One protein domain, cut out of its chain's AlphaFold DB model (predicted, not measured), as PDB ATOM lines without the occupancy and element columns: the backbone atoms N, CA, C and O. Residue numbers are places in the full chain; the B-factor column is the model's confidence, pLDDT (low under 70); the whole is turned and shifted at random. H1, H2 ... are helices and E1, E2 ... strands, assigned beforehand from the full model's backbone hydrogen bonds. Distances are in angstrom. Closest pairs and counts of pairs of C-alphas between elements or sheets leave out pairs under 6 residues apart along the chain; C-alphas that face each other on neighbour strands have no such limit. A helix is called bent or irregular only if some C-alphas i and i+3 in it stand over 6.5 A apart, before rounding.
ATOM      1  N   SER A 241     -57.215  32.959 -26.321       66.56
ATOM      2  CA  SER A 241     -58.557  32.425 -26.083       66.56
ATOM      3  C   SER A 241     -59.262  31.970 -27.370       66.56
ATOM      4  O   SER A 241     -59.955  30.947 -27.385       66.56
ATOM      5  N   SER A 242     -59.041  32.688 -28.472       67.88
ATOM      6  CA  SER A 242     -59.635  32.403 -29.778       67.88
ATOM      7  C   SER A 242     -58.954  31.197 -30.421       67.88
ATOM      8  O   SER A 242     -59.621  30.318 -30.969       67.88
ATOM      9  N   MET A 243     -57.625  31.093 -30.315       75.50
ATOM     10  CA  MET A 243     -56.877  29.929 -30.805       75.50
ATOM     11  C   MET A 243     -57.245  28.653 -30.045       75.50
ATOM     12  O   MET A 243     -57.520  27.630 -30.675       75.50
ATOM     13  N   LEU A 244     -57.350  28.730 -28.715       72.94
ATOM     14  CA  LEU A 244     -57.807  27.618 -27.884       72.94
ATOM     15  C   LEU A 244     -59.224  27.179 -28.261       72.94
ATOM     16  O   LEU A 244     -59.499  25.985 -28.335       72.94
ATOM     17  N   GLN A 245     -60.134  28.100 -28.574       69.25
ATOM     18  CA  GLN A 245     -61.481  27.701 -28.975       69.25
ATOM     19  C   GLN A 245     -61.545  27.061 -30.370       69.25
ATOM     20  O   GLN A 245     -62.290  26.097 -30.554       69.25
ATOM     21  N   ASN A 246     -60.763  27.548 -31.342       74.50
ATOM     22  CA  ASN A 246     -60.624  26.896 -32.652       74.50
ATOM     23  C   ASN A 246     -60.143  25.448 -32.487       74.50
ATOM     24  O   ASN A 246     -60.741  24.510 -33.020       74.50
ATOM     25  N   LEU A 247     -59.072  25.276 -31.711       82.00
ATOM     26  CA  LEU A 247     -58.476  23.980 -31.421       82.00
ATOM     27  C   LEU A 247     -59.462  23.066 -30.682       82.00
ATOM     28  O   LEU A 247     -59.649  21.922 -31.079       82.00
ATOM     29  N   SER A 248     -60.165  23.594 -29.676       73.38
ATOM     30  CA  SER A 248     -61.213  22.894 -28.924       73.38
ATOM     31  C   SER A 248     -62.287  22.318 -29.842       73.38
ATOM     32  O   SER A 248     -62.668  21.155 -29.705       73.38
ATOM     33  N   PHE A 249     -62.763  23.106 -30.808       71.50
ATOM     34  CA  PHE A 249     -63.772  22.644 -31.751       71.50
ATOM     35  C   PHE A 249     -63.261  21.484 -32.617       71.50
ATOM     36  O   PHE A 249     -63.930  20.454 -32.734       71.50
ATOM     37  N   LEU A 250     -62.056  21.624 -33.178       78.81
ATOM     38  CA  LEU A 250     -61.438  20.581 -34.000       78.81
ATOM     39  C   LEU A 250     -61.200  19.294 -33.200       78.81
ATOM     40  O   LEU A 250     -61.513  18.203 -33.683       78.81
ATOM     41  N   LEU A 251     -60.706  19.417 -31.966       81.75
ATOM     42  CA  LEU A 251     -60.466  18.286 -31.072       81.75
ATOM     43  C   LEU A 251     -61.757  17.611 -30.615       81.75
ATOM     44  O   LEU A 251     -61.789  16.390 -30.513       81.75
ATOM     45  N   ASN A 252     -62.833  18.360 -30.378       74.00
ATOM     46  CA  ASN A 252     -64.135  17.798 -30.014       74.00
ATOM     47  C   ASN A 252     -64.696  16.914 -31.112       74.00
ATOM     48  O   ASN A 252     -65.077  15.765 -30.877       74.00
ATOM     49  N   ASP A 253     -64.737  17.462 -32.323       72.44
ATOM     50  CA  ASP A 253     -65.235  16.739 -33.477       72.44
ATOM     51  C   ASP A 253     -64.384  15.484 -33.728       72.44
ATOM     52  O   ASP A 253     -64.898  14.395 -34.012       72.44
ATOM     53  N   TYR A 254     -63.072  15.606 -33.561       79.69
ATOM     54  CA  TYR A 254     -62.134  14.497 -33.645       79.69
ATOM     55  C   TYR A 254     -62.354  13.440 -32.546       79.69
ATOM     56  O   TYR A 254     -62.508  12.261 -32.869       79.69
ATOM     57  N   LYS A 255     -62.522  13.829 -31.278       75.19
ATOM     58  CA  LYS A 255     -62.775  12.919 -30.144       75.19
ATOM     59  C   LYS A 255     -64.092  12.150 -30.290       75.19
ATOM     60  O   LYS A 255     -64.137  10.947 -30.042       75.19
ATOM     61  N   MET A 256     -65.149  12.790 -30.806       72.81
ATOM     62  CA  MET A 256     -66.411  12.105 -31.141       72.81
ATOM     63  C   MET A 256     -66.232  10.971 -32.160       72.81
ATOM     64  O   MET A 256     -67.013  10.015 -32.175       72.81
ATOM     65  N   LEU A 257     -65.237  11.079 -33.044       74.69
ATOM     66  CA  LEU A 257     -64.905  10.020 -33.988       74.69
ATOM     67  C   LEU A 257     -64.096   8.903 -33.319       74.69
ATOM     68  O   LEU A 257     -64.394   7.735 -33.556       74.69
ATOM     69  N   ILE A 258     -63.113   9.264 -32.493       72.19
ATOM     70  CA  ILE A 258     -62.149   8.338 -31.881       72.19
ATOM     71  C   ILE A 258     -62.766   7.437 -30.817       72.19
ATOM     72  O   ILE A 258     -62.404   6.267 -30.735       72.19
ATOM     73  N   ASN A 259     -63.764   7.921 -30.071       65.56
ATOM     74  CA  ASN A 259     -64.480   7.110 -29.076       65.56
ATOM     75  C   ASN A 259     -65.168   5.867 -29.681       65.56
ATOM     76  O   ASN A 259     -65.647   4.987 -28.964       65.56
ATOM     77  N   LYS A 260     -65.243   5.766 -31.012       61.03
ATOM     78  CA  LYS A 260     -65.665   4.549 -31.699       61.03
ATOM     79  C   LYS A 260     -64.483   3.576 -31.737       61.03
ATOM     80  O   LYS A 260     -63.504   3.840 -32.418       61.03
ATOM     81  N   ARG A 261     -64.629   2.410 -31.091       57.12
ATOM     82  CA  ARG A 261     -63.621   1.328 -30.900       57.12
ATOM     83  C   ARG A 261     -62.845   0.844 -32.148       57.12
ATOM     84  O   ARG A 261     -61.947   0.026 -32.015       57.12
ATOM     85  N   LYS A 262     -63.152   1.336 -33.349       59.81
ATOM     86  CA  LYS A 262     -62.514   0.976 -34.621       59.81
ATOM     87  C   LYS A 262     -61.303   1.851 -34.988       59.81
ATOM     88  O   LYS A 262     -61.040   1.984 -36.172       59.81
ATOM     89  N   LEU A 263     -60.546   2.436 -34.046       64.12
ATOM     90  CA  LEU A 263     -59.221   3.029 -34.368       64.12
ATOM     91  C   LEU A 263     -58.000   2.332 -33.729       64.12
ATOM     92  O   LEU A 263     -56.885   2.508 -34.211       64.12
ATOM     93  N   SER A 264     -58.194   1.494 -32.705       61.81
ATOM     94  CA  SER A 264     -57.106   0.868 -31.934       61.81
ATOM     95  C   SER A 264     -56.358  -0.272 -32.639       61.81
ATOM     96  O   SER A 264     -55.287  -0.651 -32.182       61.81
ATOM     97  N   GLY A 265     -56.907  -0.834 -33.718       66.06
ATOM     98  CA  GLY A 265     -56.325  -1.969 -34.438       66.06
ATOM     99  C   GLY A 265     -55.372  -1.596 -35.574       66.06
ATOM    100  O   GLY A 265     -54.818  -2.498 -36.191       66.06
ATOM    101  N   ILE A 266     -55.165  -0.310 -35.884       69.56
ATOM    102  CA  ILE A 266     -54.222   0.107 -36.942       69.56
ATOM    103  C   ILE A 266     -52.821  -0.341 -36.532       69.56
ATOM    104  O   ILE A 266     -52.385   0.024 -35.462       69.56
ATOM    105  N   LEU A 267     -52.095  -1.080 -37.359       66.94
ATOM    106  CA  LEU A 267     -50.714  -1.496 -37.107       66.94
ATOM    107  C   LEU A 267     -49.719  -0.611 -37.859       66.94
ATOM    108  O   LEU A 267     -48.703  -0.195 -37.305       66.94
ATOM    109  N   LYS A 268     -50.016  -0.289 -39.122       71.06
ATOM    110  CA  LYS A 268     -49.197   0.589 -39.968       71.06
ATOM    111  C   LYS A 268     -50.085   1.431 -40.871       71.06
ATOM    112  O   LYS A 268     -51.153   0.997 -41.293       71.06
ATOM    113  N   CYS A 269     -49.612   2.629 -41.208       70.88
ATOM    114  CA  CYS A 269     -50.196   3.454 -42.258       70.88
ATOM    115  C   CYS A 269     -49.099   3.882 -43.230       70.88
ATOM    116  O   CYS A 269     -48.077   4.439 -42.821       70.88
ATOM    117  N   ASN A 371     -59.578  11.059 -53.147       47.41
ATOM    118  CA  ASN A 371     -60.871  11.644 -53.530       47.41
ATOM    119  C   ASN A 371     -62.068  10.824 -53.026       47.41
ATOM    120  O   ASN A 371     -63.129  10.861 -53.649       47.41
ATOM    121  N   ALA A 372     -61.948  10.086 -51.918       42.75
ATOM    122  CA  ALA A 372     -63.114   9.532 -51.227       42.75
ATOM    123  C   ALA A 372     -63.951  10.679 -50.601       42.75
ATOM    124  O   ALA A 372     -64.040  10.859 -49.393       42.75
ATOM    125  N   MET A 373     -64.553  11.497 -51.471       41.28
ATOM    126  CA  MET A 373     -65.398  12.664 -51.210       41.28
ATOM    127  C   MET A 373     -66.854  12.289 -50.899       41.28
ATOM    128  O   MET A 373     -67.728  13.151 -50.863       41.28
ATOM    129  N   TYR A 374     -67.139  11.022 -50.607       43.38
ATOM    130  CA  TYR A 374     -68.446  10.606 -50.114       43.38
ATOM    131  C   TYR A 374     -68.261   9.951 -48.757       43.38
ATOM    132  O   TYR A 374     -68.050   8.748 -48.666       43.38
ATOM    133  N   ILE A 375     -68.324  10.792 -47.721       51.16
ATOM    134  CA  ILE A 375     -68.321  10.480 -46.286       51.16
ATOM    135  C   ILE A 375     -69.080   9.167 -46.023       51.16
ATOM    136  O   ILE A 375     -70.304   9.183 -45.874       51.16
ATOM    137  N   LYS A 376     -68.384   8.025 -45.963       53.25
ATOM    138  CA  LYS A 376     -69.025   6.730 -45.688       53.25
ATOM    139  C   LYS A 376     -68.279   5.932 -44.624       53.25
ATOM    140  O   LYS A 376     -68.940   5.537 -43.663       53.25
ATOM    141  N   ASN A 377     -66.951   5.774 -44.704       65.94
ATOM    142  CA  ASN A 377     -66.208   4.987 -43.712       65.94
ATOM    143  C   ASN A 377     -65.554   5.848 -42.605       65.94
ATOM    144  O   ASN A 377     -65.446   7.073 -42.691       65.94
ATOM    145  N   ILE A 378     -65.177   5.201 -41.501       71.75
ATOM    146  CA  ILE A 378     -64.568   5.800 -40.317       71.75
ATOM    147  C   ILE A 378     -63.145   6.302 -40.593       71.75
ATOM    148  O   ILE A 378     -62.793   7.371 -40.097       71.75
ATOM    149  N   PHE A 379     -62.381   5.606 -41.443       74.88
ATOM    150  CA  PHE A 379     -61.028   6.009 -41.835       74.88
ATOM    151  C   PHE A 379     -61.022   7.275 -42.701       74.88
ATOM    152  O   PHE A 379     -60.200   8.158 -42.469       74.88
ATOM    153  N   ASP A 380     -62.000   7.440 -43.605       73.12
ATOM    154  CA  ASP A 380     -62.183   8.684 -44.375       73.12
ATOM    155  C   ASP A 380     -62.362   9.881 -43.431       73.12
ATOM    156  O   ASP A 380     -61.700  10.916 -43.548       73.12
ATOM    157  N   LYS A 381     -63.257   9.718 -42.446       76.38
ATOM    158  CA  LYS A 381     -63.538  10.741 -41.434       76.38
ATOM    159  C   LYS A 381     -62.309  11.016 -40.575       76.38
ATOM    160  O   LYS A 381     -62.075  12.172 -40.240       76.38
ATOM    161  N   TYR A 382     -61.537   9.985 -40.235       80.62
ATOM    162  CA  TYR A 382     -60.319  10.114 -39.437       80.62
ATOM    163  C   TYR A 382     -59.285  10.956 -40.176       80.62
ATOM    164  O   TYR A 382     -58.867  11.996 -39.672       80.62
ATOM    165  N   ILE A 383     -58.982  10.589 -41.423       79.31
ATOM    166  CA  ILE A 383     -58.018  11.298 -42.265       79.31
ATOM    167  C   ILE A 383     -58.402  12.770 -42.437       79.31
ATOM    168  O   ILE A 383     -57.553  13.645 -42.272       79.31
ATOM    169  N   ILE A 384     -59.669  13.068 -42.750       78.19
ATOM    170  CA  ILE A 384     -60.134  14.451 -42.944       78.19
ATOM    171  C   ILE A 384     -59.961  15.275 -41.662       78.19
ATOM    172  O   ILE A 384     -59.461  16.399 -41.720       78.19
ATOM    173  N   LYS A 385     -60.331  14.724 -40.500       82.75
ATOM    174  CA  LYS A 385     -60.208  15.434 -39.219       82.75
ATOM    175  C   LYS A 385     -58.749  15.657 -38.826       82.75
ATOM    176  O   LYS A 385     -58.403  16.780 -38.463       82.75
ATOM    177  N   CYS A 386     -57.883  14.654 -38.992       85.69
ATOM    178  CA  CYS A 386     -56.441  14.809 -38.787       85.69
ATOM    179  C   CYS A 386     -55.870  15.920 -39.671       85.69
ATOM    180  O   CYS A 386     -55.153  16.791 -39.182       85.69
ATOM    181  N   LYS A 387     -56.244  15.950 -40.955       80.88
ATOM    182  CA  LYS A 387     -55.806  16.996 -41.886       80.88
ATOM    183  C   LYS A 387     -56.273  18.390 -41.480       80.88
ATOM    184  O   LYS A 387     -55.503  19.331 -41.618       80.88
ATOM    185  N   ASN A 388     -57.494  18.539 -40.967       80.62
ATOM    186  CA  ASN A 388     -57.990  19.833 -40.490       80.62
ATOM    187  C   ASN A 388     -57.223  20.327 -39.252       80.62
ATOM    188  O   ASN A 388     -56.862  21.501 -39.199       80.62
ATOM    189  N   ILE A 389     -56.922  19.437 -38.297       86.88
ATOM    190  CA  ILE A 389     -56.095  19.757 -37.118       86.88
ATOM    191  C   ILE A 389     -54.682  20.163 -37.550       86.88
ATOM    192  O   ILE A 389     -54.185  21.216 -37.160       86.88
ATOM    193  N   MET A 390     -54.048  19.368 -38.409       85.81
ATOM    194  CA  MET A 390     -52.707  19.668 -38.907       85.81
ATOM    195  C   MET A 390     -52.662  20.957 -39.740       85.81
ATOM    196  O   MET A 390     -51.707  21.724 -39.640       85.81
ATOM    197  N   ALA A 391     -53.706  21.237 -40.527       79.81
ATOM    198  CA  ALA A 391     -53.844  22.494 -41.255       79.81
ATOM    199  C   ALA A 391     -53.900  23.693 -40.299       79.81
ATOM    200  O   ALA A 391     -53.230  24.682 -40.571       79.81
ATOM    201  N   PHE A 392     -54.619  23.590 -39.174       83.88
ATOM    202  CA  PHE A 392     -54.660  24.616 -38.126       83.88
ATOM    203  C   PHE A 392     -53.274  24.892 -37.518       83.88
ATOM    204  O   PHE A 392     -52.831  26.041 -37.505       83.88
ATOM    205  N   TYR A 393     -52.544  23.858 -37.089       86.06
ATOM    206  CA  TYR A 393     -51.193  24.051 -36.544       86.06
ATOM    207  C   TYR A 393     -50.224  24.619 -37.579       86.06
ATOM    208  O   TYR A 393     -49.397  25.466 -37.252       86.06
ATOM    209  N   CYS A 394     -50.357  24.224 -38.844       80.62
ATOM    210  CA  CYS A 394     -49.557  24.786 -39.924       80.62
ATOM    211  C   CYS A 394     -49.716  26.317 -40.036       80.62
ATOM    212  O   CYS A 394     -48.731  27.017 -40.266       80.62
ATOM    213  N   ILE A 395     -50.922  26.865 -39.855       76.88
ATOM    214  CA  ILE A 395     -51.152  28.326 -39.911       76.88
ATOM    215  C   ILE A 395     -50.523  29.027 -38.723       76.88
ATOM    216  O   ILE A 395     -49.847  30.044 -38.888       76.88
ATOM    217  N   VAL A 396     -50.756  28.465 -37.538       80.44
ATOM    218  CA  VAL A 396     -50.283  29.013 -36.269       80.44
ATOM    219  C   VAL A 396     -48.753  29.037 -36.259       80.44
ATOM    220  O   VAL A 396     -48.165  30.097 -36.070       80.44
ATOM    221  N   CYS A 397     -48.099  27.916 -36.585       81.38
ATOM    222  CA  CYS A 397     -46.639  27.827 -36.661       81.38
ATOM    223  C   CYS A 397     -46.041  28.704 -37.772       81.38
ATOM    224  O   CYS A 397     -44.935  29.209 -37.620       81.38
ATOM    225  N   ASN A 398     -46.740  28.929 -38.889       75.62
ATOM    226  CA  ASN A 398     -46.256  29.866 -39.910       75.62
ATOM    227  C   ASN A 398     -46.353  31.332 -39.478       75.62
ATOM    228  O   ASN A 398     -45.591  32.155 -39.982       75.62
ATOM    229  N   SER A 399     -47.271  31.646 -38.563       73.25
ATOM    230  CA  SER A 399     -47.499  32.998 -38.046       73.25
ATOM    231  C   SER A 399     -46.715  33.275 -36.757       73.25
ATOM    232  O   SER A 399     -46.938  34.310 -36.128       73.25
ATOM    233  N   MET A 400     -45.811  32.373 -36.354       76.88
ATOM    234  CA  MET A 400     -44.997  32.554 -35.155       76.88
ATOM    235  C   MET A 400     -43.714  33.344 -35.434       76.88
ATOM    236  O   MET A 400     -43.076  33.167 -36.474       76.88
ATOM    237  N   THR A 401     -43.325  34.195 -34.488       69.31
ATOM    238  CA  THR A 401     -42.066  34.956 -34.507       69.31
ATOM    239  C   THR A 401     -41.213  34.619 -33.292       69.31
ATOM    240  O   THR A 401     -41.735  34.401 -32.200       69.31
ATOM    241  N   VAL A 402     -39.892  34.601 -33.483       58.50
ATOM    242  CA  VAL A 402     -38.901  34.473 -32.399       58.50
ATOM    243  C   VAL A 402     -38.516  35.855 -31.839       58.50
ATOM    244  O   VAL A 402     -38.073  35.964 -30.701       58.50
ATOM    245  N   GLU A 403     -38.737  36.929 -32.606       54.47
ATOM    246  CA  GLU A 403     -38.443  38.316 -32.218       54.47
ATOM    247  C   GLU A 403     -39.670  39.019 -31.620       54.47
ATOM    248  O   GLU A 403     -40.801  38.715 -32.003       54.47
ATOM    249  N   GLN A 404     -39.449  40.025 -30.758       46.81
ATOM    250  CA  GLN A 404     -40.468  40.906 -30.150       46.81
ATOM    251  C   GLN A 404     -41.189  41.831 -31.162       46.81
ATOM    252  O   GLN A 404     -41.594  42.942 -30.826       46.81
ATOM    253  N   ASN A 405     -41.363  41.399 -32.411       47.62
ATOM    254  CA  ASN A 405     -42.209  42.099 -33.366       47.62
ATOM    255  C   ASN A 405     -43.670  41.972 -32.929       47.62
ATOM    256  O   ASN A 405     -44.195  40.874 -32.746       47.62
ATOM    257  N   THR A 406     -44.327  43.117 -32.769       54.88
ATOM    258  CA  THR A 406     -45.637  43.257 -32.120       54.88
ATOM    259  C   THR A 406     -46.794  42.607 -32.877       54.88
ATOM    260  O   THR A 406     -47.859  42.439 -32.302       54.88
ATOM    261  N   ASP A 407     -46.607  42.197 -34.131       52.78
ATOM    262  CA  ASP A 407     -47.711  41.793 -35.009       52.78
ATOM    263  C   ASP A 407     -47.938  40.270 -35.105       52.78
ATOM    264  O   ASP A 407     -48.959  39.858 -35.649       52.78
ATOM    265  N   LEU A 408     -47.024  39.421 -34.619       67.19
ATOM    266  CA  LEU A 408     -47.037  37.961 -34.850       67.19
ATOM    267  C   LEU A 408     -47.267  37.148 -33.559       67.19
ATOM    268  O   LEU A 408     -47.172  37.673 -32.451       67.19
ATOM    269  N   ILE A 409     -47.602  35.858 -33.700       72.69
ATOM    270  CA  ILE A 409     -47.885  34.957 -32.570       72.69
ATOM    271  C   ILE A 409     -46.573  34.612 -31.850       72.69
ATOM    272  O   ILE A 409     -45.565  34.299 -32.488       72.69
ATOM    273  N   LYS A 410     -46.574  34.657 -30.518       78.06
ATOM    274  CA  LYS A 410     -45.404  34.296 -29.710       78.06
ATOM    275  C   LYS A 410     -45.241  32.775 -29.598       78.06
ATOM    276  O   LYS A 410     -46.223  32.036 -29.611       78.06
ATOM    277  N   VAL A 411     -43.996  32.308 -29.478       82.56
ATOM    278  CA  VAL A 411     -43.658  30.871 -29.412       82.56
ATOM    279  C   VAL A 411     -44.285  30.171 -28.200       82.56
ATOM    280  O   VAL A 411     -44.804  29.071 -28.356       82.56
ATOM    281  N   ASP A 412     -44.298  30.822 -27.036       82.88
ATOM    282  CA  ASP A 412     -44.893  30.318 -25.787       82.88
ATOM    283  C   ASP A 412     -46.392  30.014 -25.934       82.88
ATOM    284  O   ASP A 412     -46.882  28.994 -25.451       82.88
ATOM    285  N   VAL A 413     -47.119  30.851 -26.677       83.12
ATOM    286  CA  VAL A 413     -48.533  30.619 -26.998       83.12
ATOM    287  C   VAL A 413     -48.701  29.361 -27.854       83.12
ATOM    288  O   VAL A 413     -49.614  28.573 -27.622       83.12
ATOM    289  N   VAL A 414     -47.816  29.140 -28.830       87.12
ATOM    290  CA  VAL A 414     -47.860  27.945 -29.686       87.12
ATOM    291  C   VAL A 414     -47.534  26.678 -28.894       87.12
ATOM    292  O   VAL A 414     -48.206  25.666 -29.077       87.12
ATOM    293  N   GLU A 415     -46.546  26.724 -27.999       88.88
ATOM    294  CA  GLU A 415     -46.214  25.607 -27.104       88.88
ATOM    295  C   GLU A 415     -47.383  25.262 -26.183       88.88
ATOM    296  O   GLU A 415     -47.797  24.106 -26.125       88.88
ATOM    297  N   LYS A 416     -48.024  26.274 -25.591       87.94
ATOM    298  CA  LYS A 416     -49.215  26.082 -24.759       87.94
ATOM    299  C   LYS A 416     -50.371  25.417 -25.513       87.94
ATOM    300  O   LYS A 416     -51.101  24.619 -24.929       87.94
ATOM    301  N   LEU A 417     -50.537  25.691 -26.813       89.31
ATOM    302  CA  LEU A 417     -51.524  24.991 -27.648       89.31
ATOM    303  C   LEU A 417     -51.190  23.503 -27.834       89.31
ATOM    304  O   LEU A 417     -52.112  22.696 -27.952       89.31
ATOM    305  N   TYR A 418     -49.910  23.124 -27.899       90.94
ATOM    306  CA  TYR A 418     -49.510  21.713 -27.924       90.94
ATOM    307  C   TYR A 418     -49.790  21.037 -26.579       90.94
ATOM    308  O   TYR A 418     -50.396  19.964 -26.559       90.94
ATOM    309  N   ASP A 419     -49.434  21.694 -25.476       87.19
ATOM    310  CA  ASP A 419     -49.626  21.177 -24.118       87.19
ATOM    311  C   ASP A 419     -51.110  20.943 -23.813       87.19
ATOM    312  O   ASP A 419     -51.520  19.841 -23.444       87.19
ATOM    313  N   GLU A 420     -51.948  21.959 -24.040       84.75
ATOM    314  CA  GLU A 420     -53.392  21.881 -23.809       84.75
ATOM    315  C   GLU A 420     -54.063  20.833 -24.714       84.75
ATOM    316  O   GLU A 420     -54.985  20.146 -24.270       84.75
ATOM    317  N   ALA A 421     -53.604  20.655 -25.962       87.19
ATOM    318  CA  ALA A 421     -54.132  19.618 -26.851       87.19
ATOM    319  C   ALA A 421     -53.805  18.203 -26.372       87.19
ATOM    320  O   ALA A 421     -54.683  17.339 -26.391       87.19
ATOM    321  N   LEU A 422     -52.557  17.961 -25.957       85.88
ATOM    322  CA  LEU A 422     -52.138  16.659 -25.444       85.88
ATOM    323  C   LEU A 422     -52.883  16.314 -24.152       85.88
ATOM    324  O   LEU A 422     -53.368  15.192 -24.042       85.88
ATOM    325  N   LEU A 423     -53.052  17.282 -23.244       82.06
ATOM    326  CA  LEU A 423     -53.828  17.119 -22.010       82.06
ATOM    327  C   LEU A 423     -55.318  16.862 -22.282       82.06
ATOM    328  O   LEU A 423     -55.932  16.016 -21.640       82.06
ATOM    329  N   ALA A 424     -55.927  17.559 -23.245       75.06
ATOM    330  CA  ALA A 424     -57.346  17.373 -23.572       75.06
ATOM    331  C   ALA A 424     -57.656  16.015 -24.238       75.06
ATOM    332  O   ALA A 424     -58.790  15.506 -24.172       75.06
ATOM    333  N   LEU A 425     -56.652  15.445 -24.905       77.50
ATOM    334  CA  LEU A 425     -56.688  14.121 -25.517       77.50
ATOM    335  C   LEU A 425     -56.132  13.023 -24.608       77.50
ATOM    336  O   LEU A 425     -56.150  11.867 -25.023       77.50
ATOM    337  N   ASP A 426     -55.651  13.359 -23.411       72.56
ATOM    338  CA  ASP A 426     -55.128  12.370 -22.479       72.56
ATOM    339  C   ASP A 426     -56.278  11.495 -21.971       72.56
ATOM    340  O   ASP A 426     -57.301  11.977 -21.473       72.56
ATOM    341  N   GLU A 427     -56.127  10.193 -22.161       63.84
ATOM    342  CA  GLU A 427     -56.990   9.177 -21.583       63.84
ATOM    343  C   GLU A 427     -56.115   8.378 -20.606       63.84
ATOM    344  O   GLU A 427     -54.968   8.069 -20.930       63.84
ATOM    345  N   GLU A 428     -56.623   8.056 -19.408       53.81
ATOM    346  CA  GLU A 428     -55.962   7.136 -18.464       53.81
ATOM    347  C   GLU A 428     -55.988   5.712 -19.050       53.81
ATOM    348  O   GLU A 428     -56.783   4.855 -18.664       53.81
ATOM    349  N   LEU A 429     -55.169   5.494 -20.073       56.50
ATOM    350  CA  LEU A 429     -55.011   4.237 -20.784       56.50
ATOM    351  C   LEU A 429     -53.882   3.451 -20.110       56.50
ATOM    352  O   LEU A 429     -52.850   4.017 -19.747       56.50
ATOM    353  N   SER A 430     -54.068   2.142 -19.934       55.75
ATOM    354  CA  SER A 430     -52.999   1.252 -19.467       55.75
ATOM    355  C   SER A 430     -51.824   1.248 -20.454       55.75
ATOM    356  O   SER A 430     -52.018   1.520 -21.639       55.75
ATOM    357  N   GLU A 431     -50.617   0.873 -20.014       55.25
ATOM    358  CA  GLU A 431     -49.431   0.766 -20.891       55.25
ATOM    359  C   GLU A 431     -49.686  -0.116 -22.136       55.25
ATOM    360  O   GLU A 431     -49.205   0.179 -23.234       55.25
ATOM    361  N   ASP A 432     -50.550  -1.127 -22.006       58.16
ATOM    362  CA  ASP A 432     -50.988  -2.005 -23.100       58.16
ATOM    363  C   ASP A 432     -51.830  -1.298 -24.186       58.16
ATOM    364  O   ASP A 432     -51.936  -1.783 -25.314       58.16
ATOM    365  N   GLU A 433     -52.401  -0.124 -23.893       70.50
ATOM    366  CA  GLU A 433     -53.187   0.700 -24.822       70.50
ATOM    367  C   GLU A 433     -52.397   1.913 -25.371       70.50
ATOM    368  O   GLU A 433     -52.960   2.753 -26.078       70.50
ATOM    369  N   MET A 434     -51.076   1.990 -25.153       76.19
ATOM    370  CA  MET A 434     -50.221   3.095 -25.637       76.19
ATOM    371  C   MET A 434     -50.329   3.374 -27.142       76.19
ATOM    372  O   MET A 434     -50.178   4.506 -27.594       76.19
ATOM    373  N   TRP A 435     -50.555   2.342 -27.953       77.69
ATOM    374  CA  TRP A 435     -50.669   2.531 -29.397       77.69
ATOM    375  C   TRP A 435     -51.974   3.227 -29.795       77.69
ATOM    376  O   TRP A 435     -52.004   4.074 -30.689       77.69
ATOM    377  N   LYS A 436     -53.059   2.907 -29.088       77.69
ATOM    378  CA  LYS A 436     -54.336   3.601 -29.226       77.69
ATOM    379  C   LYS A 436     -54.155   5.058 -28.823       77.69
ATOM    380  O   LYS A 436     -54.515   5.916 -29.618       77.69
ATOM    381  N   ASP A 437     -53.509   5.317 -27.685       80.50
ATOM    382  CA  ASP A 437     -53.166   6.669 -27.229       80.50
ATOM    383  C   ASP A 437     -52.387   7.467 -28.295       80.50
ATOM    384  O   ASP A 437     -52.752   8.599 -28.624       80.50
ATOM    385  N   PHE A 438     -51.393   6.840 -28.936       85.81
ATOM    386  CA  PHE A 438     -50.684   7.451 -30.062       85.81
ATOM    387  C   PHE A 438     -51.628   7.793 -31.211       85.81
ATOM    388  O   PHE A 438     -51.589   8.913 -31.710       85.81
ATOM    389  N   MET A 439     -52.505   6.879 -31.628       83.25
ATOM    390  CA  MET A 439     -53.445   7.146 -32.720       83.25
ATOM    391  C   MET A 439     -54.425   8.281 -32.397       83.25
ATOM    392  O   MET A 439     -54.807   9.015 -33.315       83.25
ATOM    393  N   ILE A 440     -54.784   8.471 -31.118       83.62
ATOM    394  CA  ILE A 440     -55.537   9.643 -30.648       83.62
ATOM    395  C   ILE A 440     -54.690  10.902 -30.837       83.62
ATOM    396  O   ILE A 440     -55.131  11.840 -31.495       83.62
ATOM    397  N   LYS A 441     -53.455  10.923 -30.332       88.44
ATOM    398  CA  LYS A 441     -52.582  12.111 -30.330       88.44
ATOM    399  C   LYS A 441     -51.846  12.359 -31.659       88.44
ATOM    400  O   LYS A 441     -51.269  13.430 -31.848       88.44
ATOM    401  N   MET A 442     -51.926  11.433 -32.619       89.25
ATOM    402  CA  MET A 442     -51.206  11.443 -33.899       89.25
ATOM    403  C   MET A 442     -51.262  12.779 -34.652       89.25
ATOM    404  O   MET A 442     -50.192  13.277 -34.999       89.25
ATOM    405  N   PRO A 443     -52.426  13.423 -34.893       90.25
ATOM    406  CA  PRO A 443     -52.447  14.684 -35.633       90.25
ATOM    407  C   PRO A 443     -51.736  15.829 -34.899       90.25
ATOM    408  O   PRO A 443     -51.209  16.719 -35.562       90.25
ATOM    409  N   ILE A 444     -51.678  15.807 -33.565       92.94
ATOM    410  CA  ILE A 444     -50.937  16.790 -32.761       92.94
ATOM    411  C   ILE A 444     -49.437  16.522 -32.874       92.94
ATOM    412  O   ILE A 444     -48.669  17.421 -33.208       92.94
ATOM    413  N   ILE A 445     -49.029  15.261 -32.716       92.44
ATOM    414  CA  ILE A 445     -47.627  14.842 -32.833       92.44
ATOM    415  C   ILE A 445     -47.093  15.133 -34.240       92.44
ATOM    416  O   ILE A 445     -46.042  15.748 -34.388       92.44
ATOM    417  N   ALA A 446     -47.835  14.770 -35.287       91.00
ATOM    418  CA  ALA A 446     -47.453  15.018 -36.674       91.00
ATOM    419  C   ALA A 446     -47.383  16.519 -37.010       91.00
ATOM    420  O   ALA A 446     -46.592  16.920 -37.863       91.00
ATOM    421  N   SER A 447     -48.171  17.357 -36.328       91.62
ATOM    422  CA  SER A 447     -48.131  18.814 -36.499       91.62
ATOM    423  C   SER A 447     -46.828  19.447 -36.003       91.62
ATOM    424  O   SER A 447     -46.445  20.496 -36.527       91.62
ATOM    425  N   SER A 448     -46.099  18.794 -35.084       93.00
ATOM    426  CA  SER A 448     -44.792  19.276 -34.605       93.00
ATOM    427  C   SER A 448     -43.765  19.460 -35.719       93.00
ATOM    428  O   SER A 448     -42.858  20.272 -35.574       93.00
ATOM    429  N   TYR A 449     -43.948  18.798 -36.866       90.94
ATOM    430  CA  TYR A 449     -43.167  19.051 -38.072       90.94
ATOM    431  C   TYR A 449     -43.186  20.531 -38.478       90.94
ATOM    432  O   TYR A 449     -42.139  21.108 -38.762       90.94
ATOM    433  N   PHE A 450     -44.354  21.182 -38.457       86.12
ATOM    434  CA  PHE A 450     -44.472  22.594 -38.840       86.12
ATOM    435  C   PHE A 450     -43.779  23.520 -37.845       86.12
ATOM    436  O   PHE A 450     -43.205  24.533 -38.241       86.12
ATOM    437  N   TYR A 451     -43.811  23.153 -36.565       88.12
ATOM    438  CA  TYR A 451     -43.073  23.851 -35.526       88.12
ATOM    439  C   TYR A 451     -41.560  23.689 -35.750       88.12
ATOM    440  O   TYR A 451     -40.853  24.685 -35.890       88.12
ATOM    441  N   PHE A 452     -41.090  22.451 -35.928       89.19
ATOM    442  CA  PHE A 452     -39.687  22.112 -36.172       89.19
ATOM    443  C   PHE A 452     -39.099  22.816 -37.399       89.19
ATOM    444  O   PHE A 452     -37.965  23.290 -37.357       89.19
ATOM    445  N   LEU A 453     -39.859  22.955 -38.491       83.38
ATOM    446  CA  LEU A 453     -39.388  23.672 -39.683       83.38
ATOM    447  C   LEU A 453     -38.927  25.106 -39.384       83.38
ATOM    448  O   LEU A 453     -38.032  25.613 -40.062       83.38
ATOM    449  N   LYS A 454     -39.522  25.738 -38.371       79.19
ATOM    450  CA  LYS A 454     -39.294  27.133 -37.993       79.19
ATOM    451  C   LYS A 454     -38.387  27.284 -36.770       79.19
ATOM    452  O   LYS A 454     -37.536  28.163 -36.774       79.19
ATOM    453  N   SER A 455     -38.555  26.449 -35.746       82.50
ATOM    454  CA  SER A 455     -37.815  26.534 -34.477       82.50
ATOM    455  C   SER A 455     -36.615  25.587 -34.392       82.50
ATOM    456  O   SER A 455     -35.818  25.706 -33.467       82.50
ATOM    457  N   LYS A 456     -36.494  24.635 -35.330       86.06
ATOM    458  CA  LYS A 456     -35.472  23.570 -35.349       86.06
ATOM    459  C   LYS A 456     -35.429  22.717 -34.076       86.06
ATOM    460  O   LYS A 456     -34.418  22.081 -33.800       86.06
ATOM    461  N   ARG A 457     -36.537  22.665 -33.333       88.44
ATOM    462  CA  ARG A 457     -36.742  21.792 -32.171       88.44
ATOM    463  C   ARG A 457     -38.172  21.262 -32.137       88.44
ATOM    464  O   ARG A 457     -39.044  21.798 -32.818       88.44
ATOM    465  N   ILE A 458     -38.409  20.218 -31.352       90.69
ATOM    466  CA  ILE A 458     -39.744  19.651 -31.109       90.69
ATOM    467  C   ILE A 458     -40.287  20.233 -29.791       90.69
ATOM    468  O   ILE A 458     -39.492  20.421 -28.870       90.69
ATOM    469  N   PRO A 459     -41.594  20.557 -29.682       91.56
ATOM    470  CA  PRO A 459     -42.178  21.029 -28.426       91.56
ATOM    471  C   PRO A 459     -41.942  20.040 -27.280       91.56
ATOM    472  O   PRO A 459     -42.112  18.833 -27.465       91.56
ATOM    473  N   ASP A 460     -41.604  20.540 -26.092       89.94
ATOM    474  CA  ASP A 460     -41.157  19.707 -24.966       89.94
ATOM    475  C   ASP A 460     -42.210  18.685 -24.513       89.94
ATOM    476  O   ASP A 460     -41.869  17.556 -24.153       89.94
ATOM    477  N   SER A 461     -43.497  19.027 -24.596       89.00
ATOM    478  CA  SER A 461     -44.596  18.102 -24.299       89.00
ATOM    479  C   SER A 461     -44.704  16.950 -25.296       89.00
ATOM    480  O   SER A 461     -44.998  15.820 -24.905       89.00
ATOM    481  N   ILE A 462     -44.395  17.193 -26.574       91.62
ATOM    482  CA  ILE A 462     -44.317  16.142 -27.596       91.62
ATOM    483  C   ILE A 462     -43.056  15.304 -27.395       91.62
ATOM    484  O   ILE A 462     -43.130  14.079 -27.470       91.62
ATOM    485  N   SER A 463     -41.921  15.930 -27.088       90.81
ATOM    486  CA  SER A 463     -40.680  15.216 -26.772       90.81
ATOM    487  C   SER A 463     -40.885  14.262 -25.589       90.81
ATOM    488  O   SER A 463     -40.610  13.068 -25.695       90.81
ATOM    489  N   SER A 464     -41.488  14.757 -24.504       89.50
ATOM    490  CA  SER A 464     -41.832  13.978 -23.304       89.50
ATOM    491  C   SER A 464     -42.809  12.836 -23.594       89.50
ATOM    492  O   SER A 464     -42.788  11.800 -22.932       89.50
ATOM    493  N   TYR A 465     -43.676  13.012 -24.589       88.81
ATOM    494  CA  TYR A 465     -44.593  11.977 -25.041       88.81
ATOM    495  C   TYR A 465     -43.882  10.861 -25.821       88.81
ATOM    496  O   TYR A 465     -44.112   9.684 -25.552       88.81
ATOM    497  N   ILE A 466     -43.009  11.221 -26.768       88.81
ATOM    498  CA  ILE A 466     -42.296  10.278 -27.646       88.81
ATOM    499  C   ILE A 466     -41.376   9.352 -26.845       88.81
ATOM    500  O   ILE A 466     -41.318   8.161 -27.139       88.81
ATOM    501  N   VAL A 467     -40.725   9.871 -25.800       88.12
ATOM    502  CA  VAL A 467     -39.833   9.110 -24.902       88.12
ATOM    503  C   VAL A 467     -40.508   7.880 -24.280       88.12
ATOM    504  O   VAL A 467     -39.832   6.924 -23.915       88.12
ATOM    505  N   LYS A 468     -41.843   7.859 -24.176       85.81
ATOM    506  CA  LYS A 468     -42.585   6.717 -23.619       85.81
ATOM    507  C   LYS A 468     -42.540   5.471 -24.513       85.81
ATOM    508  O   LYS A 468     -42.941   4.397 -24.075       85.81
ATOM    509  N   PHE A 469     -42.114   5.594 -25.771       84.44
ATOM    510  CA  PHE A 469     -42.125   4.516 -26.756       84.44
ATOM    511  C   PHE A 469     -40.716   3.970 -27.000       84.44
ATOM    512  O   PHE A 469     -39.755   4.722 -27.116       84.44
ATOM    513  N   ASN A 470     -40.608   2.648 -27.149       84.50
ATOM    514  CA  ASN A 470     -39.360   2.012 -27.566       84.50
ATOM    515  C   ASN A 470     -39.038   2.300 -29.046       84.50
ATOM    516  O   ASN A 470     -39.912   2.685 -29.828       84.50
ATOM    517  N   GLU A 471     -37.790   2.058 -29.445       83.38
ATOM    518  CA  GLU A 471     -37.281   2.371 -30.787       83.38
ATOM    519  C   GLU A 471     -38.128   1.755 -31.920       83.38
ATOM    520  O   GLU A 471     -38.454   2.419 -32.907       83.38
ATOM    521  N   GLU A 472     -38.558   0.499 -31.762       81.94
ATOM    522  CA  GLU A 472     -39.389  -0.192 -32.754       81.94
ATOM    523  C   GLU A 472     -40.763   0.479 -32.927       81.94
ATOM    524  O   GLU A 472     -41.211   0.719 -34.055       81.94
ATOM    525  N   LYS A 473     -41.429   0.842 -31.822       84.12
ATOM    526  CA  LYS A 473     -42.706   1.564 -31.863       84.12
ATOM    527  C   LYS A 473     -42.529   2.964 -32.448       84.12
ATOM    528  O   LYS A 473     -43.351   3.365 -33.272       84.12
ATOM    529  N   VAL A 474     -41.447   3.669 -32.113       87.44
ATOM    530  CA  VAL A 474     -41.129   4.991 -32.682       87.44
ATOM    531  C   VAL A 474     -40.943   4.904 -34.197       87.44
ATOM    532  O   VAL A 474     -41.490   5.722 -34.936       87.44
ATOM    533  N   LYS A 475     -40.277   3.859 -34.702       85.69
ATOM    534  CA  LYS A 475     -40.145   3.623 -36.148       85.69
ATOM    535  C   LYS A 475     -41.504   3.462 -36.839       85.69
ATOM    536  O   LYS A 475     -41.724   4.032 -37.914       85.69
ATOM    537  N   ASN A 476     -42.437   2.744 -36.213       82.75
ATOM    538  CA  ASN A 476     -43.805   2.604 -36.717       82.75
ATOM    539  C   ASN A 476     -44.576   3.936 -36.664       82.75
ATOM    540  O   ASN A 476     -45.226   4.293 -37.651       82.75
ATOM    541  N   MET A 477     -44.450   4.714 -35.582       88.00
ATOM    542  CA  MET A 477     -45.035   6.061 -35.471       88.00
ATOM    543  C   MET A 477     -44.535   6.979 -36.592       88.00
ATOM    544  O   MET A 477     -45.343   7.616 -37.271       88.00
ATOM    545  N   CYS A 478     -43.222   7.000 -36.843       88.50
ATOM    546  CA  CYS A 478     -42.601   7.802 -37.896       88.50
ATOM    547  C   CYS A 478     -43.170   7.476 -39.284       88.50
ATOM    548  O   CYS A 478     -43.432   8.395 -40.057       88.50
ATOM    549  N   SER A 479     -43.444   6.201 -39.595       83.62
ATOM    550  CA  SER A 479     -44.096   5.816 -40.859       83.62
ATOM    551  C   SER A 479     -45.474   6.469 -41.021       83.62
ATOM    552  O   SER A 479     -45.805   6.968 -42.100       83.62
ATOM    553  N   ILE A 480     -46.273   6.488 -39.951       86.06
ATOM    554  CA  ILE A 480     -47.620   7.071 -39.952       86.06
ATOM    555  C   ILE A 480     -47.529   8.593 -40.079       86.06
ATOM    556  O   ILE A 480     -48.129   9.175 -40.983       86.06
ATOM    557  N   ILE A 481     -46.719   9.231 -39.231       89.62
ATOM    558  CA  ILE A 481     -46.490  10.681 -39.234       89.62
ATOM    559  C   ILE A 481     -46.032  11.146 -40.623       89.62
ATOM    560  O   ILE A 481     -46.596  12.086 -41.192       89.62
ATOM    561  N   ARG A 482     -45.074  10.431 -41.225       86.94
ATOM    562  CA  ARG A 482     -44.573  10.701 -42.575       86.94
ATOM    563  C   ARG A 482     -45.675  10.674 -43.624       86.94
ATOM    564  O   ARG A 482     -45.711  11.567 -44.472       86.94
ATOM    565  N   ALA A 483     -46.581   9.697 -43.581       80.75
ATOM    566  CA  ALA A 483     -47.677   9.596 -44.544       80.75
ATOM    567  C   ALA A 483     -48.600  10.828 -44.507       80.75
ATOM    568  O   ALA A 483     -48.980  11.343 -45.563       80.75
ATOM    569  N   PHE A 484     -48.919  11.329 -43.311       83.50
ATOM    570  CA  PHE A 484     -49.766  12.510 -43.122       83.50
ATOM    571  C   PHE A 484     -49.064  13.819 -43.503       83.50
ATOM    572  O   PHE A 484     -49.641  14.611 -44.254       83.50
ATOM    573  N   ILE A 485     -47.807  14.020 -43.083       84.56
ATOM    574  CA  ILE A 485     -47.010  15.198 -43.472       84.56
ATOM    575  C   ILE A 485     -46.872  15.261 -44.997       84.56
ATOM    576  O   ILE A 485     -47.174  16.282 -45.608       84.56
ATOM    577  N   THR A 486     -46.506  14.146 -45.636       77.88
ATOM    578  CA  THR A 486     -46.363  14.052 -47.101       77.88
ATOM    579  C   THR A 486     -47.657  14.387 -47.837       77.88
ATOM    580  O   THR A 486     -47.635  14.780 -49.003       77.88
ATOM    581  N   ASP A 487     -48.818  14.199 -47.214       74.31
ATOM    582  CA  ASP A 487     -50.078  14.579 -47.838       74.31
ATOM    583  C   ASP A 487     -50.381  16.066 -47.744       74.31
ATOM    584  O   ASP A 487     -50.696  16.684 -48.760       74.31
ATOM    585  N   ILE A 488     -50.197  16.659 -46.570       73.56
ATOM    586  CA  ILE A 488     -50.460  18.087 -46.361       73.56
ATOM    587  C   ILE A 488     -49.430  18.959 -47.087       73.56
ATOM    588  O   ILE A 488     -49.774  20.006 -47.637       73.56
ATOM    589  N   SER A 489     -48.181  18.500 -47.172       72.31
ATOM    590  CA  SER A 489     -47.089  19.207 -47.849       72.31
ATOM    591  C   SER A 489     -47.174  19.158 -49.380       72.31
ATOM    592  O   SER A 489     -46.460  19.890 -50.057       72.31
ATOM    593  N   ARG A 490     -48.051  18.334 -49.975       64.88
ATOM    594  CA  ARG A 490     -48.077  18.095 -51.432       64.88
ATOM    595  C   ARG A 490     -48.296  19.352 -52.274       64.88
ATOM    596  O   ARG A 490     -47.801  19.436 -53.396       64.88
ATOM    597  N   CYS A 491     -49.066  20.303 -51.764       54.34
ATOM    598  CA  CYS A 491     -49.464  21.486 -52.519       54.34
ATOM    599  C   CYS A 491     -48.587  22.719 -52.245       54.34
ATOM    600  O   CYS A 491     -48.900  23.787 -52.777       54.34
ATOM    601  N   ARG A 492     -47.535  22.617 -51.410       57.62
ATOM    602  CA  ARG A 492     -46.806  23.787 -50.887       57.62
ATOM    603  C   ARG A 492     -45.320  23.513 -50.635       57.62
ATOM    604  O   ARG A 492     -44.956  22.426 -50.208       57.62
ATOM    605  N   THR A 493     -44.477  24.537 -50.803       49.16
ATOM    606  CA  THR A 493     -43.183  24.603 -50.105       49.16
ATOM    607  C   THR A 493     -43.318  25.488 -48.881       49.16
ATOM    608  O   THR A 493     -43.790  26.623 -48.979       49.16
ATOM    609  N   PHE A 494     -42.879  24.981 -47.736       52.59
ATOM    610  CA  PHE A 494     -42.751  25.767 -46.517       52.59
ATOM    611  C   PHE A 494     -41.414  26.493 -46.567       52.59
ATOM    612  O   PHE A 494     -40.404  25.989 -46.086       52.59
ATOM    613  N   ASP A 495     -41.399  27.635 -47.251       42.31
ATOM    614  CA  ASP A 495     -40.228  28.501 -47.244       42.31
ATOM    615  C   ASP A 495     -40.123  29.173 -45.864       42.31
ATOM    616  O   ASP A 495     -41.126  29.587 -45.267       42.31
ATOM    617  N   THR A 496     -38.912  29.227 -45.312       44.66
ATOM    618  CA  THR A 496     -38.648  29.778 -43.971       44.66
ATOM    619  C   THR A 496     -38.989  31.265 -43.907       44.66
ATOM    620  O   THR A 496     -39.436  31.748 -42.863       44.66
ATOM    621  N   ASN A 497     -38.914  31.947 -45.050       41.09
ATOM    622  CA  ASN A 497     -39.354  33.316 -45.262       41.09
ATOM    623  C   ASN A 497     -40.758  33.295 -45.875       41.09
ATOM    624  O   ASN A 497     -40.973  32.585 -46.844       41.09
ATOM    625  N   ALA A 498     -41.701  34.072 -45.335       40.81
ATOM    626  CA  ALA A 498     -43.158  34.055 -45.574       40.81
ATOM    627  C   ALA A 498     -43.689  34.151 -47.037       40.81
ATOM    628  O   ALA A 498     -44.872  34.407 -47.252       40.81
ATOM    629  N   LYS A 499     -42.860  33.949 -48.063       40.59
ATOM    630  CA  LYS A 499     -43.247  33.810 -49.466       40.59
ATOM    631  C   LYS A 499     -43.405  32.326 -49.798       40.59
ATOM    632  O   LYS A 499     -42.446  31.646 -50.139       40.59
ATOM    633  N   SER A 500     -44.631  31.812 -49.730       45.38
ATOM    634  CA  SER A 500     -44.928  30.470 -50.237       45.38
ATOM    635  C   SER A 500     -44.689  30.421 -51.751       45.38
ATOM    636  O   SER A 500     -45.488  30.956 -52.524       45.38
ATOM    637  N   VAL A 501     -43.607  29.783 -52.193       44.19
ATOM    638  CA  VAL A 501     -43.400  29.464 -53.611       44.19
ATOM    639  C   VAL A 501     -44.151  28.166 -53.932       44.19
ATOM    640  O   VAL A 501     -44.164  27.204 -53.170       44.19
ATOM    641  N   LYS A 502     -44.844  28.105 -55.067       44.09
ATOM    642  CA  LYS A 502     -45.508  26.871 -55.501       44.09
ATOM    643  C   LYS A 502     -44.454  25.935 -56.105       44.09
ATOM    644  O   LYS A 502     -44.157  26.067 -57.287       44.09
ATOM    645  N   ARG A 503     -43.921  24.958 -55.355       46.69
ATOM    646  CA  ARG A 503     -43.399  23.737 -56.004       46.69
ATOM    647  C   ARG A 503     -44.526  22.732 -56.125       46.69
ATOM    648  O   ARG A 503     -45.076  22.263 -55.136       46.69
ATOM    649  N   VAL A 504     -44.860  22.400 -57.365       49.88
ATOM    650  CA  VAL A 504     -45.596  21.178 -57.666       49.88
ATOM    651  C   VAL A 504     -44.539  20.085 -57.754       49.88
ATOM    652  O   VAL A 504     -43.801  20.030 -58.734       49.88
ATOM    653  N   TYR A 505     -44.412  19.271 -56.709       48.53
ATOM    654  CA  TYR A 505     -43.547  18.091 -56.763       48.53
ATOM    655  C   TYR A 505     -44.010  17.181 -57.903       48.53
ATOM    656  O   TYR A 505     -45.212  16.928 -58.043       48.53
ATOM    657  N   LYS A 506     -43.071  16.710 -58.735       45.31
ATOM    658  CA  LYS A 506     -43.400  15.884 -59.907       45.31
ATOM    659  C   LYS A 506     -43.839  14.480 -59.495       45.31
ATOM    660  O   LYS A 506     -44.662  13.882 -60.183       45.31
ATOM    661  N   ASN A 507     -43.346  13.966 -58.365       60.91
ATOM    662  CA  ASN A 507     -43.813  12.709 -57.782       60.91
ATOM    663  C   ASN A 507     -43.824  12.746 -56.233       60.91
ATOM    664  O   ASN A 507     -43.221  13.610 -55.602       60.91
ATOM    665  N   ILE A 508     -44.540  11.800 -55.611       64.06
ATOM    666  CA  ILE A 508     -44.689  11.693 -54.143       64.06
ATOM    667  C   ILE A 508     -43.376  11.273 -53.459       64.06
ATOM    668  O   ILE A 508     -43.151  11.627 -52.304       64.06
ATOM    669  N   LYS A 509     -42.514  10.533 -54.164       67.75
ATOM    670  CA  LYS A 509     -41.241  10.025 -53.643       67.75
ATOM    671  C   LYS A 509     -40.260  11.170 -53.362       67.75
ATOM    672  O   LYS A 509     -39.753  11.262 -52.256       67.75
ATOM    673  N   GLU A 510     -40.116  12.092 -54.306       69.88
ATOM    674  CA  GLU A 510     -39.293  13.305 -54.218       69.88
ATOM    675  C   GLU A 510     -39.737  14.207 -53.053       69.88
ATOM    676  O   GLU A 510     -38.918  14.745 -52.307       69.88
ATOM    677  N   LEU A 511     -41.053  14.332 -52.840       72.31
ATOM    678  CA  LEU A 511     -41.597  15.040 -51.679       72.31
ATOM    679  C   LEU A 511     -41.251  14.322 -50.368       72.31
ATOM    680  O   LEU A 511     -40.845  14.968 -49.406       72.31
ATOM    681  N   GLY A 512     -41.402  12.997 -50.333       74.69
ATOM    682  CA  GLY A 512     -41.048  12.183 -49.174       74.69
ATOM    683  C   GLY A 512     -39.562  12.266 -48.822       74.69
ATOM    684  O   GLY A 512     -39.240  12.320 -47.642       74.69
ATOM    685  N   GLU A 513     -38.677  12.296 -49.817       80.56
ATOM    686  CA  GLU A 513     -37.229  12.483 -49.645       80.56
ATOM    687  C   GLU A 513     -36.904  13.895 -49.138       80.56
ATOM    688  O   GLU A 513     -36.077  14.061 -48.248       80.56
ATOM    689  N   THR A 514     -37.613  14.916 -49.632       78.38
ATOM    690  CA  THR A 514     -37.445  16.297 -49.150       78.38
ATOM    691  C   THR A 514     -37.862  16.448 -47.687       78.38
ATOM    692  O   THR A 514     -37.223  17.186 -46.944       78.38
ATOM    693  N   ILE A 515     -38.939  15.772 -47.272       82.38
ATOM    694  CA  ILE A 515     -39.396  15.780 -45.876       82.38
ATOM    695  C   ILE A 515     -38.378  15.078 -44.976       82.38
ATOM    696  O   ILE A 515     -38.067  15.601 -43.912       82.38
ATOM    697  N   ASP A 516     -37.837  13.934 -45.395       84.62
ATOM    698  CA  ASP A 516     -36.798  13.238 -44.625       84.62
ATOM    699  C   ASP A 516     -35.553  14.117 -44.456       84.62
ATOM    700  O   ASP A 516     -35.029  14.250 -43.351       84.62
ATOM    701  N   ALA A 517     -35.145  14.799 -45.530       85.06
ATOM    702  CA  ALA A 517     -33.982  15.678 -45.547       85.06
ATOM    703  C   ALA A 517     -34.108  16.913 -44.635       85.06
ATOM    704  O   ALA A 517     -33.129  17.635 -44.455       85.06
ATOM    705  N   THR A 518     -35.278  17.192 -44.041       84.94
ATOM    706  CA  THR A 518     -35.386  18.293 -43.073       84.94
ATOM    707  C   THR A 518     -34.723  17.973 -41.734       84.94
ATOM    708  O   THR A 518     -34.556  18.899 -40.944       84.94
ATOM    709  N   GLY A 519     -34.401  16.704 -41.451       88.75
ATOM    710  CA  GLY A 519     -33.855  16.249 -40.162       88.75
ATOM    711  C   GLY A 519     -34.911  16.060 -39.064       88.75
ATOM    712  O   GLY A 519     -34.579  15.824 -37.910       88.75
ATOM    713  N   PHE A 520     -36.204  16.149 -39.400       91.75
ATOM    714  CA  PHE A 520     -37.285  16.050 -38.410       91.75
ATOM    715  C   PHE A 520     -37.374  14.651 -37.782       91.75
ATOM    716  O   PHE A 520     -37.484  14.520 -36.567       91.75
ATOM    717  N   PHE A 521     -37.310  13.600 -38.605       92.44
ATOM    718  CA  PHE A 521     -37.359  12.226 -38.102       92.44
ATOM    719  C   PHE A 521     -36.085  11.841 -37.350       92.44
ATOM    720  O   PHE A 521     -36.173  11.102 -36.377       92.44
ATOM    721  N   GLU A 522     -34.928  12.372 -37.752       91.06
ATOM    722  CA  GLU A 522     -33.668  12.192 -37.024       91.06
ATOM    723  C   GLU A 522     -33.771  12.754 -35.601       91.06
ATOM    724  O   GLU A 522     -33.393  12.075 -34.650       91.06
ATOM    725  N   GLU A 523     -34.370  13.938 -35.439       91.88
ATOM    726  CA  GLU A 523     -34.603  14.526 -34.116       91.88
ATOM    727  C   GLU A 523     -35.597  13.695 -33.283       91.88
ATOM    728  O   GLU A 523     -35.361  13.481 -32.096       91.88
ATOM    729  N   ILE A 524     -36.659  13.142 -33.890       91.19
ATOM    730  CA  ILE A 524     -37.572  12.206 -33.200       91.19
ATOM    731  C   ILE A 524     -36.818  10.970 -32.690       91.19
ATOM    732  O   ILE A 524     -36.991  10.583 -31.533       91.19
ATOM    733  N   PHE A 525     -35.985  10.349 -33.530       89.81
ATOM    734  CA  PHE A 525     -35.205   9.174 -33.129       89.81
ATOM    735  C   PHE A 525     -34.186   9.514 -32.039       89.81
ATOM    736  O   PHE A 525     -34.016   8.749 -31.095       89.81
ATOM    737  N   LYS A 526     -33.553  10.687 -32.114       89.62
ATOM    738  CA  LYS A 526     -32.636  11.169 -31.080       89.62
ATOM    739  C   LYS A 526     -33.336  11.368 -29.735       89.62
ATOM    740  O   LYS A 526     -32.803  10.953 -28.712       89.62
ATOM    741  N   ILE A 527     -34.535  11.954 -29.725       88.69
ATOM    742  CA  ILE A 527     -35.346  12.110 -28.506       88.69
ATOM    743  C   ILE A 527     -35.687  10.747 -27.898       88.69
ATOM    744  O   ILE A 527     -35.573  10.585 -26.686       88.69
ATOM    745  N   ALA A 528     -36.066   9.771 -28.725       86.44
ATOM    746  CA  ALA A 528     -36.363   8.418 -28.259       86.44
ATOM    747  C   ALA A 528     -35.128   7.712 -27.668       86.44
ATOM    748  O   ALA A 528     -35.244   7.015 -26.665       86.44
ATOM    749  N   ASN A 529     -33.946   7.927 -28.256       79.56
ATOM    750  CA  ASN A 529     -32.713   7.235 -27.873       79.56
ATOM    751  C   ASN A 529     -31.961   7.886 -26.701       79.56
ATOM    752  O   ASN A 529     -31.178   7.216 -26.038       79.56
ATOM    753  N   ASN A 530     -32.185   9.171 -26.411       69.38
ATOM    754  CA  ASN A 530     -31.479   9.890 -25.341       69.38
ATOM    755  C   ASN A 530     -31.898   9.491 -23.907       69.38
ATOM    756  O   ASN A 530     -31.347  10.039 -22.957       69.38
ATOM    757  N   ASN A 531     -32.846   8.561 -23.747       53.41
ATOM    758  CA  ASN A 531     -33.279   8.008 -22.455       53.41
ATOM    759  C   ASN A 531     -33.130   6.471 -22.365       53.41
ATOM    760  O   ASN A 531     -33.722   5.868 -21.469       53.41
TER     761      ASN A 531
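What this domain is: This is residues 241 to 269 and 371 to 531 of the 532 residues of an uncharacterized protein of Catonella morbi ATCC 51271 (UniProt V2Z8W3). Four helices, H1 to H4, make an up-and-down bundle, with H4 nearest the middle of the domain, and H6 crosses over H2 and H4 on one side. H8 runs beside H6, H7 packs on H6 at the far end, and short H5 packs between H3 and H8. The printed part has 190 residues with eight named helices and one named strand in the order H1, E1, H2, H3, H4, H5, H6, H7, H8, and its class is mostly helix. It is compact, with a radius of gyration of the C-alphas of 16.4 A, and rounded, spanning 44 by 37 by 36 A.

Where its parts are: H1, residues 241 to 258, begins at C-alpha 241 (-58.557, 32.425, -26.083) and is 25.0 A long. E1 is residues 266 to 269. H2, residues 378 to 398, measures 30.2 A, and H3, residues 411 to 424, 20.1 A. H4, residues 431 to 455, is 31.4 A long, with a kink of 57 degrees near residue 440; it is irregular, C-alphas 432 and 435 being 7.8 A apart. H5 is residues 460 to 466. H6, residues 471 to 491, is also 31.4 A long and irregular, with C-alphas 488 and 491 7.1 A apart. H7 is residues 508 to 516, and H8, residues 520 to 529, ends at C-alpha 529 (-32.713, 7.235, -27.873).

How they stand to each other: In the bundle of H1, H2, H3 and H4, each helix runs against the one before it. H1 and H2 touch at a shallow tilt of 18 degrees, closest at the C-alphas of Tyr 254 and Lys 385, 6.0 A. H2 touches H4, closest at the C-alphas of Cys 386 and Pro 443, 5.1 A. H3 and H4 form a helical hairpin at 13 degrees; residues 418 to 422 of H3 touch H4, the closest C-alphas being Leu 422 and Lys 441, 6.7 A. H6 is the hub, touching H2, H4, H7 and H8. It touches H4 at a steep tilt of 48 degrees, closest at the C-alphas of Ala 446 and Ile 481, 5.1 A. H6 and H8 touch at a shallow tilt of 16 degrees, opposite ways, closest at the C-alphas of Glu 471 and Ala 528, 6.6 A. H7 touches H6, closest at the C-alphas of Thr 486 and Gly 512, 6.0 A. H5 touches H3, closest at the C-alphas of Asp 419 and Ser 461, 5.9 A. E1 pairs with no named strand; the closest C-alphas of E1 and H6 are Cys 269 and Ile 480, 5.0 A. In H1, H2, H3, H5, H7 and H8 every O i to N i+4 pair is within hydrogen-bond range; H4 has 13 of 21 and H6 15 of 17.

The domain as a whole: The two farthest C-alphas, Lys 376 and Gln 404, are 47.2 A apart. Residues 270 to 370 are not printed, and C-alphas 269 and 371 are 17.6 A apart across the cut. The links H2 to H3 and H6 to H7 are long. The mean pLDDT of the printed part is 74.8, with 56 residues under 70, among them 371 to 377, 401 to 408 and 490 to 510.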